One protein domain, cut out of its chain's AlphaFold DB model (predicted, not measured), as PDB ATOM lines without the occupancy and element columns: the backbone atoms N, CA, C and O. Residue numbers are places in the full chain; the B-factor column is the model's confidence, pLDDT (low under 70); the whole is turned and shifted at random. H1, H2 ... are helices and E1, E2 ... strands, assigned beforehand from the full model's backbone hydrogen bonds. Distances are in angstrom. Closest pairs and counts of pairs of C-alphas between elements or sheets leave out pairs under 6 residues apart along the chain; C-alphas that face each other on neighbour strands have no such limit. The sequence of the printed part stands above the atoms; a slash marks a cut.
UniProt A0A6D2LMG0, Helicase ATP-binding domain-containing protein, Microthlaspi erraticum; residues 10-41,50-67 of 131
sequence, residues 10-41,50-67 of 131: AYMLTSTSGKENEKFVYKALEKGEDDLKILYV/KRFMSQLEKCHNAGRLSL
ATOM      1  N   ALA A  10     187.931  90.304 125.825       90.19
ATOM      2  CA  ALA A  10     188.998  91.295 125.847       90.19
ATOM      3  C   ALA A  10     190.074  90.958 124.815       90.19
ATOM      4  O   ALA A  10     190.560  89.828 124.751       90.19
ATOM      5  N   TYR A  11     190.470  91.960 124.037       90.94
ATOM      6  CA  TYR A  11     191.447  91.816 122.964       90.94
ATOM      7  C   TYR A  11     192.570  92.828 123.122       90.94
ATOM      8  O   TYR A  11     192.440  93.836 123.816       90.94
ATOM      9  N   MET A  12     193.692  92.559 122.465       91.06
ATOM     10  CA  MET A  12     194.860  93.428 122.480       91.06
ATOM     11  C   MET A  12     195.324  93.702 121.053       91.06
ATOM     12  O   MET A  12     195.364  92.791 120.223       91.06
ATOM     13  N   LEU A  13     195.679  94.957 120.785       91.06
ATOM     14  CA  LEU A  13     196.222  95.428 119.522       91.06
ATOM     15  C   LEU A  13     197.594  96.076 119.760       91.06
ATOM     16  O   LEU A  13     197.709  97.254 120.102       91.06
ATOM     17  N   THR A  14     198.642  95.282 119.565       88.50
ATOM     18  CA  THR A  14     200.058  95.645 119.717       88.50
ATOM     19  C   THR A  14     200.805  95.436 118.397       88.50
ATOM     20  O   THR A  14     200.237  95.003 117.392       88.50
ATOM     21  N   SER A  15     202.106  95.730 118.381       80.50
ATOM     22  CA  SER A  15     203.004  95.405 117.264       80.50
ATOM     23  C   SER A  15     203.170  93.897 117.031       80.50
ATOM     24  O   SER A  15     203.511  93.490 115.925       80.50
ATOM     25  N   THR A  16     202.910  93.068 118.045       82.81
ATOM     26  CA  THR A  16     203.040  91.604 117.989       82.81
ATOM     27  C   THR A  16     201.719  90.886 117.708       82.81
ATOM     28  O   THR A  16     201.691  89.659 117.629       82.81
ATOM     29  N   SER A  17     200.613  91.617 117.546       85.06
ATOM     30  CA  SER A  17     199.317  91.017 117.229       85.06
ATOM     31  C   SER A  17     199.330  90.342 115.855       85.06
ATOM     32  O   SER A  17     199.727  90.936 114.854       85.06
ATOM     33  N   GLY A  18     198.849  89.097 115.790       88.06
ATOM     34  CA  GLY A  18     198.697  88.375 114.528       88.06
ATOM     35  C   GLY A  18     197.700  89.051 113.581       88.06
ATOM     36  O   GLY A  18     196.734  89.685 114.015       88.06
ATOM     37  N   LYS A  19     197.898  88.869 112.268       88.06
ATOM     38  CA  LYS A  19     197.054  89.477 111.218       88.06
ATOM     39  C   LYS A  19     195.570  89.125 111.359       88.06
ATOM     40  O   LYS A  19     194.719  89.940 111.018       88.06
ATOM     41  N   GLU A  20     195.259  87.920 111.826       88.81
ATOM     42  CA  GLU A  20     193.879  87.470 112.031       88.81
ATOM     43  C   GLU A  20     193.214  88.200 113.200       88.81
ATOM     44  O   GLU A  20     192.118  88.731 113.038       88.81
ATOM     45  N   ASN A  21     193.922  88.331 114.326       89.19
ATOM     46  CA  ASN A  21     193.457  89.092 115.485       89.19
ATOM     47  C   ASN A  21     193.242  90.573 115.138       89.19
ATOM     48  O   ASN A  21     192.213  91.151 115.468       89.19
ATOM     49  N   GLU A  22     194.174  91.184 114.402       90.50
ATOM     50  CA  GLU A  22     194.027  92.575 113.965       90.50
ATOM     51  C   GLU A  22     192.818  92.758 113.026       90.50
ATOM     52  O   GLU A  22     192.050  93.709 113.185       90.50
ATOM     53  N   LYS A  23     192.593  91.833 112.080       90.00
ATOM     54  CA  LYS A  23     191.395  91.850 111.220       90.00
ATOM     55  C   LYS A  23     190.108  91.727 112.032       90.00
ATOM     56  O   LYS A  23     189.166  92.470 111.763       90.00
ATOM     57  N   PHE A  24     190.079  90.816 113.000       90.12
ATOM     58  CA  PHE A  24     188.940  90.622 113.889       90.12
ATOM     59  C   PHE A  24     188.633  91.899 114.681       90.12
ATOM     60  O   PHE A  24     187.514  92.398 114.609       90.12
ATOM     61  N   VAL A  25     189.636  92.499 115.333       91.94
ATOM     62  CA  VAL A  25     189.467  93.735 116.116       91.94
ATOM     63  C   VAL A  25     188.915  94.872 115.257       91.94
ATOM     64  O   VAL A  25     187.966  95.537 115.664       91.94
ATOM     65  N   TYR A  26     189.450  95.097 114.051       91.44
ATOM     66  CA  TYR A  26     188.914  96.154 113.186       91.44
ATOM     67  C   TYR A  26     187.477  95.880 112.739       91.44
ATOM     68  O   TYR A  26     186.685  96.817 112.669       91.44
ATOM     69  N   LYS A  27     187.131  94.618 112.460       89.94
ATOM     70  CA  LYS A  27     185.764  94.232 112.102       89.94
ATOM     71  C   LYS A  27     184.802  94.449 113.277       89.94
ATOM     72  O   LYS A  27     183.736  95.022 113.065       89.94
ATOM     73  N   ALA A  28     185.203  94.082 114.494       90.31
ATOM     74  CA  ALA A  28     184.424  94.301 115.713       90.31
ATOM     75  C   ALA A  28     184.218  95.802 115.994       90.31
ATOM     76  O   ALA A  28     183.102  96.262 116.249       90.31
ATOM     77  N   LEU A  29     185.271  96.616 115.840       89.88
ATOM     78  CA  LEU A  29     185.156  98.072 115.948       89.88
ATOM     79  C   LEU A  29     184.241  98.667 114.865       89.88
ATOM     80  O   LEU A  29     183.573  99.665 115.120       89.88
ATOM     81  N   GLU A  30     184.171  98.084 113.667       87.44
ATOM     82  CA  GLU A  30     183.307  98.570 112.584       87.44
ATOM     83  C   GLU A  30     181.848  98.182 112.754       87.44
ATOM     84  O   GLU A  30     180.987  99.059 112.773       87.44
ATOM     85  N   LYS A  31     181.574  96.889 112.902       83.06
ATOM     86  CA  LYS A  31     180.209  96.366 112.899       83.06
ATOM     87  C   LYS A  31     179.547  96.381 114.272       83.06
ATOM     88  O   LYS A  31     178.327  96.352 114.348       83.06
ATOM     89  N   GLY A  32     180.335  96.408 115.348       73.69
ATOM     90  CA  GLY A  32     179.820  96.178 116.703       73.69
ATOM     91  C   GLY A  32     179.345  94.748 116.933       73.69
ATOM     92  O   GLY A  32     178.727  94.466 117.953       73.69
ATOM     93  N   GLU A  33     179.643  93.861 115.989       65.56
ATOM     94  CA  GLU A  33     179.510  92.424 116.144       65.56
ATOM     95  C   GLU A  33     180.696  91.918 116.988       65.56
ATOM     96  O   GLU A  33     181.755  92.548 117.017       65.56
ATOM     97  N   ASP A  34     180.512  90.788 117.673       64.56
ATOM     98  CA  ASP A  34     181.558  90.027 118.385       64.56
ATOM     99  C   ASP A  34     181.846  90.392 119.861       64.56
ATOM    100  O   ASP A  34     182.845  89.954 120.432       64.56
ATOM    101  N   ASP A  35     180.941  91.128 120.517       74.50
ATOM    102  CA  ASP A  35     180.917  91.338 121.979       74.50
ATOM    103  C   ASP A  35     182.240  91.865 122.583       74.50
ATOM    104  O   ASP A  35     182.534  91.644 123.754       74.50
ATOM    105  N   LEU A  36     183.057  92.570 121.788       87.00
ATOM    106  CA  LEU A  36     184.304  93.204 122.227       87.00
ATOM    107  C   LEU A  36     184.005  94.224 123.336       87.00
ATOM    108  O   LEU A  36     183.496  95.311 123.060       87.00
ATOM    109  N   LYS A  37     184.336  93.887 124.589       89.44
ATOM    110  CA  LYS A  37     184.116  94.772 125.745       89.44
ATOM    111  C   LYS A  37     185.330  95.632 126.062       89.44
ATOM    112  O   LYS A  37     185.182  96.803 126.392       89.44
ATOM    113  N   ILE A  38     186.527  95.045 125.993       91.75
ATOM    114  CA  ILE A  38     187.778  95.709 126.381       91.75
ATOM    115  C   ILE A  38     188.809  95.533 125.270       91.75
ATOM    116  O   ILE A  38     189.079  94.417 124.826       91.75
ATOM    117  N   LEU A  39     189.414  96.640 124.840       93.00
ATOM    118  CA  LEU A  39     190.495  96.639 123.862       93.00
ATOM    119  C   LEU A  39     191.737  97.314 124.447       93.00
ATOM    120  O   LEU A  39     191.743  98.518 124.689       93.00
ATOM    121  N   TYR A  40     192.800  96.537 124.622       93.06
ATOM    122  CA  TYR A  40     194.110  97.030 125.031       93.06
ATOM    123  C   TYR A  40     194.912  97.474 123.816       93.06
ATOM    124  O   TYR A  40     195.034  96.733 122.841       93.06
ATOM    125  N   VAL A  41     195.488  98.670 123.874       93.50
ATOM    126  CA  VAL A  41     196.211  99.265 122.746       93.50
ATOM    127  C   VAL A  41     197.473  99.942 123.256       93.50
ATOM    128  O   VAL A  41     197.461 100.574 124.308       93.50
ATOM    129  N   LYS A  50     196.755 105.776 111.677       90.50
ATOM    130  CA  LYS A  50     195.582 106.501 111.148       90.50
ATOM    131  C   LYS A  50     194.359 105.597 110.970       90.50
ATOM    132  O   LYS A  50     193.235 106.024 111.208       90.50
ATOM    133  N   ARG A  51     194.581 104.336 110.574       91.38
ATOM    134  CA  ARG A  51     193.514 103.336 110.415       91.38
ATOM    135  C   ARG A  51     192.803 103.073 111.740       91.38
ATOM    136  O   ARG A  51     191.580 103.034 111.764       91.38
ATOM    137  N   PHE A  52     193.567 102.904 112.819       92.56
ATOM    138  CA  PHE A  52     193.003 102.701 114.148       92.56
ATOM    139  C   PHE A  52     192.184 103.910 114.598       92.56
ATOM    140  O   PHE A  52     191.026 103.744 114.965       92.56
ATOM    141  N   MET A  53     192.739 105.117 114.466       92.00
ATOM    142  CA  MET A  53     192.041 106.352 114.835       92.00
ATOM    143  C   MET A  53     190.732 106.547 114.059       92.00
ATOM    144  O   MET A  53     189.701 106.810 114.668       92.00
ATOM    145  N   SER A  54     190.732 106.326 112.740       92.88
ATOM    146  CA  SER A  54     189.510 106.414 111.925       92.88
ATOM    147  C   SER A  54     188.452 105.387 112.345       92.88
ATOM    148  O   SER A  54     187.259 105.683 112.376       92.88
ATOM    149  N   GLN A  55     188.873 104.171 112.698       92.06
ATOM    150  CA  GLN A  55     187.943 103.139 113.144       92.06
ATOM    151  C   GLN A  55     187.374 103.433 114.538       92.06
ATOM    152  O   GLN A  55     186.196 103.175 114.792       92.06
ATOM    153  N   LEU A  56     188.195 104.001 115.422       93.00
ATOM    154  CA  LEU A  56     187.780 104.459 116.743       93.00
ATOM    155  C   LEU A  56     186.783 105.622 116.640       93.00
ATOM    156  O   LEU A  56     185.784 105.625 117.352       93.00
ATOM    157  N   GLU A  57     186.986 106.544 115.696       92.81
ATOM    158  CA  GLU A  57     186.051 107.634 115.396       92.81
ATOM    159  C   GLU A  57     184.691 107.124 114.913       92.81
ATOM    160  O   GLU A  57     183.656 107.529 115.440       92.81
ATOM    161  N   LYS A  58     184.667 106.160 113.984       92.31
ATOM    162  CA  LYS A  58     183.419 105.491 113.579       92.31
ATOM    163  C   LYS A  58     182.713 104.826 114.767       92.31
ATOM    164  O   LYS A  58     181.494 104.905 114.882       92.31
ATOM    165  N   CYS A  59     183.473 104.164 115.644       92.06
ATOM    166  CA  CYS A  59     182.941 103.512 116.843       92.06
ATOM    167  C   CYS A  59     182.325 104.530 117.820       92.06
ATOM    168  O   CYS A  59     181.216 104.324 118.316       92.06
ATOM    169  N   HIS A  60     183.008 105.657 118.033       92.44
ATOM    170  CA  HIS A  60     182.523 106.778 118.833       92.44
ATOM    171  C   HIS A  60     181.245 107.393 118.253       92.44
ATOM    172  O   HIS A  60     180.262 107.537 118.973       92.44
ATOM    173  N   ASN A  61     181.219 107.678 116.950       91.31
ATOM    174  CA  ASN A  61     180.052 108.268 116.287       91.31
ATOM    175  C   ASN A  61     178.835 107.328 116.294       91.31
ATOM    176  O   ASN A  61     177.700 107.790 116.262       91.31
ATOM    177  N   ALA A  62     179.063 106.015 116.381       90.81
ATOM    178  CA  ALA A  62     178.018 105.015 116.583       90.81
ATOM    179  C   ALA A  62     177.569 104.869 118.054       90.81
ATOM    180  O   ALA A  62     176.750 104.001 118.347       90.81
ATOM    181  N   GLY A  63     178.115 105.657 118.988       89.94
ATOM    182  CA  GLY A  63     177.764 105.620 120.413       89.94
ATOM    183  C   GLY A  63     178.295 104.400 121.175       89.94
ATOM    184  O   GLY A  63     177.789 104.083 122.247       89.94
ATOM    185  N   ARG A  64     179.296 103.691 120.633       90.81
ATOM    186  CA  ARG A  64     179.819 102.430 121.201       90.81
ATOM    187  C   ARG A  64     181.115 102.587 121.997       90.81
ATOM    188  O   ARG A  64     181.578 101.626 122.603       90.81
ATOM    189  N   LEU A  65     181.706 103.781 122.006       92.25
ATOM    190  CA  LEU A  65     182.887 104.086 122.811       92.25
ATOM    191  C   LEU A  65     182.456 104.695 124.150       92.25
ATOM    192  O   LEU A  65     182.116 105.872 124.212       92.25
ATOM    193  N   SER A  66     182.457 103.889 125.212       92.56
ATOM    194  CA  SER A  66     181.915 104.297 126.520       92.56
ATOM    195  C   SER A  66     182.948 104.879 127.486       92.56
ATOM    196  O   SER A  66     182.583 105.663 128.356       92.56
ATOM    197  N   LEU A  67     184.216 104.477 127.380       92.62
ATOM    198  CA  LEU A  67     185.271 104.850 128.323       92.62
ATOM    199  C   LEU A  67     186.642 104.731 127.657       92.62
ATOM    200  O   LEU A  67     186.899 103.771 126.931       92.62
TER     201      LEU A  67
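AT A GLANCE: This is residues 10 to 41 and 50 to 67 of the 131 residues of the protein "Helicase ATP-binding domain-containing protein" of Microthlaspi erraticum (UniProt A0A6D2LMG0). Two short parallel strands, E1 and E2, stand side by side with helix H1 over one face, nearer E1, and helix H2 packs beside residues 26 to 30 of H1. The 50 printed residues, class mixed, run E1, H1, E2, H2; the whole is compact, radius of gyration of the C-alphas 10.2 A, spanning 29 by 23 by 18 A.

IN THESE COORDINATES: E1, residues 10 to 13, begins at C-alpha (188.998, 91.295, 125.847) and measures 10.5 A. H1, residues 19 to 31, measures 18.3 A; E2, residues 38 to 41, 9.8 A. H2, residues 50 to 61, measures 16.5 A and ends at C-alpha (180.052, 108.268, 116.287).

HOW THE PARTS SIT: E1, H1 and E2 form a strand-helix-strand unit, parallel neighbour strands joined through a helix, its crossover right-handed. Between E1 and E2, N 11 and O 38 are 2.9 A apart, within hydrogen-bond range. H1 and H2 touch, closest at C-alphas of Leu 29 and Cys 59, 5.9 A, at a shallow tilt of 30 degrees, the same way. E1 and H2 are apart. In H1 and H2 every O i to N i+4 pair is within hydrogen-bond range.

THE WHOLE: Residues 42 to 49 are not printed; C-alphas 41 and 50 are 13.7 A apart. Residues 33 to 34 have pLDDT under 70.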